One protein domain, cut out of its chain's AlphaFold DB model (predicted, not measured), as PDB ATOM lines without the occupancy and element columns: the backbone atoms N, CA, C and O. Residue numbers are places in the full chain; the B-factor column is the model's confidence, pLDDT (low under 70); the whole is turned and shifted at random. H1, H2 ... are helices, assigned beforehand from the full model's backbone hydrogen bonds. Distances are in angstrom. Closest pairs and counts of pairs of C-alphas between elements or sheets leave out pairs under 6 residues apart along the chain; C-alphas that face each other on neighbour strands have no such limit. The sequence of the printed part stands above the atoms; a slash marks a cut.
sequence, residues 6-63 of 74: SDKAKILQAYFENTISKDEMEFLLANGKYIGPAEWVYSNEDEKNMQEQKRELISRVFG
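AT A GLANCE: This is residues 6 to 63 of the 74 residues of an uncharacterized protein of Cyclobacterium xiamenense (UniProt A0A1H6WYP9). A helical hairpin, H1 and H2, makes one end of the model, and the long helix H4 comes back from the other end to meet it with its last residues, crosswise to the hairpin. From the end of H2 the backbone runs out to the far end of the model, with the short helix H3 on the way and Ser 43 at that end, and H4 begins there at residue 45 and makes the way back. The printed part has 58 residues with four named helices, in the order H1, H2, H3, H4, and no named strand; the class is all helix. The whole is compact, with a radius of gyration of the C-alphas of 11.7 A, but elongated in outline, with spans of 35 by 19 by 19 A.

IN THESE COORDINATES: H1 is residues 6 to 16, from C-alpha 6 at (199.322, 184.826, 222.799), and measures 15.5 A from first to last C-alpha. H2 is residues 22 to 31, 14.2 A long, with C-alpha 22 at (216.639, 186.993, 228.885). H3 is residues 37 to 40, 5.0 A long. H4, the longest helix with 18 residues, is residues 45 to 62 and measures 25.3 A; it ends with C-alpha 62 at (201.213, 182.696, 233.230).

HOW THE PARTS SIT: H1 and H2 form a helical hairpin: they touch, run opposite ways at a shallow tilt of 12 degrees, and have their closest C-alphas, those of Ile 11 and Met 25, 6.2 A apart. H4 touches H1 with residues 61 to 62 alone; the closest C-alphas are those of Ala 14 and Val 61, 6.0 A apart, and the lines of the two helices are about perpendicular, at 88 degrees. H2 and H4 are close but not clearly touching, with the C-alphas of Glu 24 and Leu 57 closest at 7.4 A, and their lines are about perpendicular, at 80 degrees. H3 touches no helix but is near H4, where the closest C-alphas are those of Glu 39 and Gln 51, 6.9 A apart. H3 is apart from both H1 and H2. In H1, H2 and H4 every pair of O i and N i+4 is within hydrogen-bond range; H3 is too short for such a pair, and its one pair of O i and N i+3 is within range.

THE WHOLE: The two C-alphas farthest apart are those of Phe 16 and Ser 43, at 34.8 A, while those of Ser 6 and Gly 63, the first and last printed, are 14.2 A apart. The printed part has no cut. The links from H1 to H2, from H2 to H3 and from H3 to H4 are tight, of 5, 5 and 4 residues. The mean pLDDT of the printed part is 87.5, and residues 38 to 39, which belong to H3, are under 70.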
ATOM      1  N   SER A   6     199.711 184.319 221.478       90.75
ATOM      2  CA  SER A   6     199.322 184.826 222.799       90.75
ATOM      3  C   SER A   6     200.362 184.504 223.869       90.75
ATOM      4  O   SER A   6     200.620 185.340 224.728       90.75
ATOM      5  N   ASP A   7     200.950 183.308 223.833       91.31
ATOM      6  CA  ASP A   7     201.966 182.919 224.811       91.31
ATOM      7  C   ASP A   7     203.261 183.701 224.594       91.31
ATOM      8  O   ASP A   7     203.832 184.204 225.556       91.31
ATOM      9  N   LYS A   8     203.666 183.906 223.332       92.31
ATOM     10  CA  LYS A   8     204.809 184.767 222.991       92.31
ATOM     11  C   LYS A   8     204.639 186.184 223.536       92.31
ATOM     12  O   LYS A   8     205.590 186.735 224.074       92.31
ATOM     13  N   ALA A   9     203.439 186.758 223.424       94.38
ATOM     14  CA  ALA A   9     203.162 188.096 223.940       94.38
ATOM     15  C   ALA A   9     203.339 188.173 225.465       94.38
ATOM     16  O   ALA A   9     204.007 189.082 225.945       94.38
ATOM     17  N   LYS A  10     202.816 187.190 226.211       94.31
ATOM     18  CA  LYS A  10     202.977 187.129 227.673       94.31
ATOM     19  C   LYS A  10     204.432 186.940 228.100       94.31
ATOM     20  O   LYS A  10     204.881 187.607 229.022       94.31
ATOM     21  N   ILE A  11     205.174 186.074 227.408       93.88
ATOM     22  CA  ILE A  11     206.598 185.836 227.688       93.88
ATOM     23  C   ILE A  11     207.414 187.120 227.474       93.88
ATOM     24  O   ILE A  11     208.202 187.499 228.335       93.88
ATOM     25  N   LEU A  12     207.196 187.819 226.355       94.62
ATOM     26  CA  LEU A  12     207.879 189.085 226.071       94.62
ATOM     27  C   LEU A  12     207.487 190.186 227.060       94.62
ATOM     28  O   LEU A  12     208.345 190.950 227.488       94.62
ATOM     29  N   GLN A  13     206.212 190.257 227.445       95.62
ATOM     30  CA  GLN A  13     205.749 191.196 228.463       95.62
ATOM     31  C   GLN A  13     206.456 190.951 229.801       95.62
ATOM     32  O   GLN A  13     207.009 191.890 230.365       95.62
ATOM     33  N   ALA A  14     206.525 189.698 230.259       94.94
ATOM     34  CA  ALA A  14     207.223 189.345 231.495       94.94
ATOM     35  C   ALA A  14     208.718 189.714 231.454       94.94
ATOM     36  O   ALA A  14     209.276 190.133 232.468       94.94
ATOM     37  N   TYR A  15     209.364 189.598 230.288       95.81
ATOM     38  CA  TYR A  15     210.743 190.051 230.098       95.81
ATOM     39  C   TYR A  15     210.866 191.581 230.187       95.81
ATOM     40  O   TYR A  15     211.715 192.084 230.920       95.81
ATOM     41  N   PHE A  16     209.999 192.338 229.506       95.25
ATOM     42  CA  PHE A  16     210.020 193.806 229.563       95.25
ATOM     43  C   PHE A  16     209.676 194.367 230.948       95.25
ATOM     44  O   PHE A  16     210.192 195.415 231.334       95.25
ATOM     45  N   GLU A  17     208.849 193.658 231.713       95.56
ATOM     46  CA  GLU A  17     208.536 193.973 233.108       95.56
ATOM     47  C   GLU A  17     209.650 193.536 234.082       95.56
ATOM     48  O   GLU A  17     209.502 193.696 235.290       95.56
ATOM     49  N   ASN A  18     210.772 192.996 233.582       92.44
ATOM     50  CA  ASN A  18     211.881 192.430 234.364       92.44
ATOM     51  C   ASN A  18     211.442 191.330 235.347       92.44
ATOM     52  O   ASN A  18     212.123 191.051 236.334       92.44
ATOM     53  N   THR A  19     210.303 190.690 235.074       92.44
ATOM     54  CA  THR A  19     209.801 189.561 235.862       92.44
ATOM     55  C   THR A  19     210.557 188.288 235.531       92.44
ATOM     56  O   THR A  19     210.569 187.395 236.362       92.44
ATOM     57  N   ILE A  20     211.193 188.188 234.363       94.06
ATOM     58  CA  ILE A  20     212.099 187.099 233.978       94.06
ATOM     59  C   ILE A  20     213.328 187.673 233.262       94.06
ATOM     60  O   ILE A  20     213.270 188.745 232.660       94.06
ATOM     61  N   SER A  21     214.437 186.949 233.312       95.88
ATOM     62  CA  SER A  21     215.671 187.228 232.584       95.88
ATOM     63  C   SER A  21     215.553 186.889 231.094       95.88
ATOM     64  O   SER A  21     214.597 186.258 230.633       95.88
ATOM     65  N   LYS A  22     216.558 187.307 230.316       94.44
ATOM     66  CA  LYS A  22     216.639 186.993 228.885       94.44
ATOM     67  C   LYS A  22     216.734 185.482 228.642       94.44
ATOM     68  O   LYS A  22     216.038 184.973 227.770       94.44
ATOM     69  N   ASP A  23     217.531 184.776 229.440       94.88
ATOM     70  CA  ASP A  23     217.730 183.330 229.298       94.88
ATOM     71  C   ASP A  23     216.436 182.564 229.615       94.88
ATOM     72  O   ASP A  23     216.031 181.667 228.877       94.88
ATOM     73  N   GLU A  24     215.720 182.981 230.662       93.81
ATOM     74  CA  GLU A  24     214.398 182.458 231.026       93.81
ATOM     75  C   GLU A  24     213.347 182.702 229.922       93.81
ATOM     76  O   GLU A  24     212.532 181.826 229.610       93.81
ATOM     77  N   MET A  25     213.376 183.881 229.293       94.56
ATOM     78  CA  MET A  25     212.522 184.215 228.151       94.56
ATOM     79  C   MET A  25     212.826 183.313 226.944       94.56
ATOM     80  O   MET A  25     211.903 182.736 226.363       94.56
ATOM     81  N   GLU A  26     214.098 183.173 226.562       94.12
ATOM     82  CA  GLU A  26     214.527 182.309 225.453       94.12
ATOM     83  C   GLU A  26     214.155 180.844 225.712       94.12
ATOM     84  O   GLU A  26     213.614 180.172 224.827       94.12
ATOM     85  N   PHE A  27     214.333 180.380 226.951       91.94
ATOM     86  CA  PHE A  27     213.932 179.045 227.381       91.94
ATOM     87  C   PHE A  27     212.430 178.799 227.183       91.94
ATOM     88  O   PHE A  27     212.048 177.777 226.604       91.94
ATOM     89  N   LEU A  28     211.566 179.730 227.604       91.31
ATOM     90  CA  LEU A  28     210.113 179.612 227.428       91.31
ATOM     91  C   LEU A  28     209.681 179.722 225.961       91.31
ATOM     92  O   LEU A  28     208.705 179.083 225.564       91.31
ATOM     93  N   LEU A  29     210.388 180.495 225.135       91.00
ATOM     94  CA  LEU A  29     210.117 180.576 223.696       91.00
ATOM     95  C   LEU A  29     210.478 179.275 222.961       91.00
ATOM     96  O   LEU A  29     209.793 178.926 221.995       91.00
ATOM     97  N   ALA A  30     211.509 178.562 223.420       89.50
ATOM     98  CA  ALA A  30     211.926 177.276 222.864       89.50
ATOM     99  C   ALA A  30     211.053 176.107 223.355       89.50
ATOM    100  O   ALA A  30     210.607 175.285 222.554       89.50
ATOM    101  N   ASN A  31     210.778 176.049 224.662       86.38
ATOM    102  CA  ASN A  31     210.122 174.904 225.306       86.38
ATOM    103  C   ASN A  31     208.604 175.071 225.468       86.38
ATOM    104  O   ASN A  31     207.868 174.086 225.573       86.38
ATOM    105  N   GLY A  32     208.115 176.311 225.472       86.31
ATOM    106  CA  GLY A  32     206.720 176.634 225.736       86.31
ATOM    107  C   GLY A  32     206.288 176.381 227.180       86.31
ATOM    108  O   GLY A  32     207.065 175.999 228.052       86.31
ATOM    109  N   LYS A  33     204.992 176.599 227.423       84.94
ATOM    110  CA  LYS A  33     204.362 176.462 228.747       84.94
ATOM    111  C   LYS A  33     203.761 175.081 229.032       84.94
ATOM    112  O   LYS A  33     203.148 174.881 230.073       84.94
ATOM    113  N   TYR A  34     203.825 174.156 228.073       82.38
ATOM    114  CA  TYR A  34     203.208 172.841 228.226       82.38
ATOM    115  C   TYR A  34     204.090 171.941 229.093       82.38
ATOM    116  O   TYR A  34     205.299 171.853 228.860       82.38
ATOM    117  N   ILE A  35     203.459 171.283 230.065       77.50
ATOM    118  CA  ILE A  35     204.058 170.238 230.891       77.50
ATOM    119  C   ILE A  35     203.229 168.974 230.689       77.50
ATOM    120  O   ILE A  35     202.093 168.888 231.166       77.50
ATOM    121  N   GLY A  36     203.772 168.025 229.933       75.81
ATOM    122  CA  GLY A  36     203.087 166.769 229.640       75.81
ATOM    123  C   GLY A  36     203.139 165.784 230.813       75.81
ATOM    124  O   GLY A  36     203.991 165.932 231.682       75.81
ATOM    125  N   PRO A  37     202.302 164.728 230.815       70.88
ATOM    126  CA  PRO A  37     202.331 163.688 231.851       70.88
ATOM    127  C   PRO A  37     203.694 162.996 232.013       70.88
ATOM    128  O   PRO A  37     204.039 162.559 233.103       70.88
ATOM    129  N   ALA A  38     204.495 162.923 230.947       69.38
ATOM    130  CA  ALA A  38     205.867 162.412 231.013       69.38
ATOM    131  C   ALA A  38     206.805 163.304 231.854       69.38
ATOM    132  O   ALA A  38     207.787 162.816 232.392       69.38
ATOM    133  N   GLU A  39     206.485 164.591 231.999       67.56
ATOM    134  CA  GLU A  39     207.191 165.563 232.848       67.56
ATOM    135  C   GLU A  39     206.508 165.694 234.230       67.56
ATOM    136  O   GLU A  39     206.606 166.725 234.900       67.56
ATOM    137  N   TRP A  40     205.695 164.702 234.618       72.94
ATOM    138  CA  TRP A  40     205.081 164.608 235.950       72.94
ATOM    139  C   TRP A  40     205.775 163.570 236.830       72.94
ATOM    140  O   TRP A  40     205.297 163.278 237.921       72.94
ATOM    141  N   VAL A  41     206.877 162.999 236.352       75.12
ATOM    142  CA  VAL A  41     207.678 162.010 237.064       75.12
ATOM    143  C   VAL A  41     209.138 162.421 236.941       75.12
ATOM    144  O   VAL A  41     209.592 162.811 235.865       75.12
ATOM    145  N   TYR A  42     209.861 162.338 238.053       77.06
ATOM    146  CA  TYR A  42     211.295 162.593 238.094       77.06
ATOM    147  C   TYR A  42     212.045 161.269 237.961       77.06
ATOM    148  O   TYR A  42     211.838 160.371 238.779       77.06
ATOM    149  N   SER A  43     212.918 161.144 236.960       75.56
ATOM    150  CA  SER A  43     213.780 159.958 236.810       75.56
ATOM    151  C   SER A  43     215.131 160.142 237.505       75.56
ATOM    152  O   SER A  43     215.803 159.167 237.833       75.56
ATOM    153  N   ASN A  44     215.546 161.393 237.720       84.00
ATOM    154  CA  ASN A  44     216.773 161.777 238.412       84.00
ATOM    155  C   ASN A  44     216.666 163.217 238.963       84.00
ATOM    156  O   ASN A  44     215.676 163.919 238.743       84.00
ATOM    157  N   GLU A  45     217.685 163.644 239.710       82.69
ATOM    158  CA  GLU A  45     217.716 164.946 240.386       82.69
ATOM    159  C   GLU A  45     217.884 166.132 239.417       82.69
ATOM    160  O   GLU A  45     217.297 167.193 239.635       82.69
ATOM    161  N   ASP A  46     218.589 165.938 238.302       83.75
ATOM    162  CA  ASP A  46     218.769 166.969 237.273       83.75
ATOM    163  C   ASP A  46     217.457 167.261 236.526       83.75
ATOM    164  O   ASP A  46     217.079 168.421 236.337       83.75
ATOM    165  N   GLU A  47     216.711 166.215 236.160       81.50
ATOM    166  CA  GLU A  47     215.374 166.324 235.571       81.50
ATOM    167  C   GLU A  47     214.409 167.020 236.520       81.50
ATOM    168  O   GLU A  47     213.643 167.882 236.082       81.50
ATOM    169  N   LYS A  48     214.468 166.687 237.813       83.94
ATOM    170  CA  LYS A  48     213.668 167.364 238.831       83.94
ATOM    171  C   LYS A  48     213.954 168.862 238.841       83.94
ATOM    172  O   LYS A  48     213.017 169.647 238.715       83.94
ATOM    173  N   ASN A  49     215.222 169.256 238.943       85.06
ATOM    174  CA  ASN A  49     215.600 170.668 238.998       85.06
ATOM    175  C   ASN A  49     215.138 171.422 237.745       85.06
ATOM    176  O   ASN A  49     214.538 172.491 237.854       85.06
ATOM    177  N   MET A  50     215.339 170.847 236.558       84.44
ATOM    178  CA  MET A  50     214.908 171.461 235.301       84.44
ATOM    179  C   MET A  50     213.377 171.589 235.211       84.44
ATOM    180  O   MET A  50     212.859 172.627 234.787       84.44
ATOM    181  N   GLN A  51     212.632 170.553 235.606       84.50
ATOM    182  CA  GLN A  51     211.167 170.566 235.577       84.50
ATOM    183  C   GLN A  51     210.582 171.532 236.616       84.50
ATOM    184  O   GLN A  51     209.623 172.242 236.307       84.50
ATOM    185  N   GLU A  52     211.159 171.608 237.816       86.50
ATOM    186  CA  GLU A  52     210.753 172.562 238.856       86.50
ATOM    187  C   GLU A  52     211.043 174.006 238.434       86.50
ATOM    188  O   GLU A  52     210.143 174.842 238.510       86.50
ATOM    189  N   GLN A  53     212.221 174.282 237.864       87.81
ATOM    190  CA  GLN A  53     212.546 175.597 237.299       87.81
ATOM    191  C   GLN A  53     211.564 175.997 236.194       87.81
ATOM    192  O   GLN A  53     211.033 177.110 236.193       87.81
ATOM    193  N   LYS A  54     211.253 175.079 235.271       87.69
ATOM    194  CA  LYS A  54     210.262 175.314 234.212       87.69
ATOM    195  C   LYS A  54     208.873 175.606 234.794       87.69
ATOM    196  O   LYS A  54     208.197 176.515 234.317       87.69
ATOM    197  N   ARG A  55     208.443 174.874 235.826       88.19
ATOM    198  CA  ARG A  55     207.156 175.093 236.518       88.19
ATOM    199  C   ARG A  55     207.095 176.450 237.199       88.19
ATOM    200  O   ARG A  55     206.094 177.150 237.056       88.19
ATOM    201  N   GLU A  56     208.153 176.831 237.902       89.38
ATOM    202  CA  GLU A  56     208.255 178.129 238.561       89.38
ATOM    203  C   GLU A  56     208.179 179.271 237.540       89.38
ATOM    204  O   GLU A  56     207.397 180.209 237.703       89.38
ATOM    205  N   LEU A  57     208.912 179.140 236.432       90.62
ATOM    206  CA  LEU A  57     208.863 180.070 235.307       90.62
ATOM    207  C   LEU A  57     207.461 180.218 234.729       90.62
ATOM    208  O   LEU A  57     206.975 181.333 234.531       90.62
ATOM    209  N   ILE A  58     206.779 179.100 234.478       89.81
ATOM    210  CA  ILE A  58     205.420 179.133 233.938       89.81
ATOM    211  C   ILE A  58     204.446 179.743 234.955       89.81
ATOM    212  O   ILE A  58     203.571 180.518 234.567       89.81
ATOM    213  N   SER A  59     204.619 179.462 236.246       90.31
ATOM    214  CA  SER A  59     203.827 180.073 237.316       90.31
ATOM    215  C   SER A  59     203.989 181.597 237.338       90.31
ATOM    216  O   SER A  59     202.989 182.314 237.289       90.31
ATOM    217  N   ARG A  60     205.227 182.104 237.281       90.12
ATOM    218  CA  ARG A  60     205.532 183.549 237.248       90.12
ATOM    219  C   ARG A  60     204.958 184.250 236.017       90.12
ATOM    220  O   ARG A  60     204.389 185.328 236.142       90.12
ATOM    221  N   VAL A  61     205.080 183.647 234.832       90.19
ATOM    222  CA  VAL A  61     204.694 184.289 233.558       90.19
ATOM    223  C   VAL A  61     203.202 184.144 233.246       90.19
ATOM    224  O   VAL A  61     202.597 185.027 232.638       90.19
ATOM    225  N   PHE A  62     202.585 183.024 233.626       89.38
ATOM    226  CA  PHE A  62     201.213 182.696 233.230       89.38
ATOM    227  C   PHE A  62     200.224 182.636 234.397       89.38
ATOM    228  O   PHE A  62     199.030 182.469 234.136       89.38
ATOM    229  N   GLY A  63     200.682 182.766 235.646       84.81
ATOM    230  CA  GLY A  63     199.844 182.644 236.841       84.81
ATOM    231  C   GLY A  63     199.294 181.229 237.045       84.81
ATOM    232  O   GLY A  63     198.219 181.064 237.618       84.81
TER     233      GLY A  63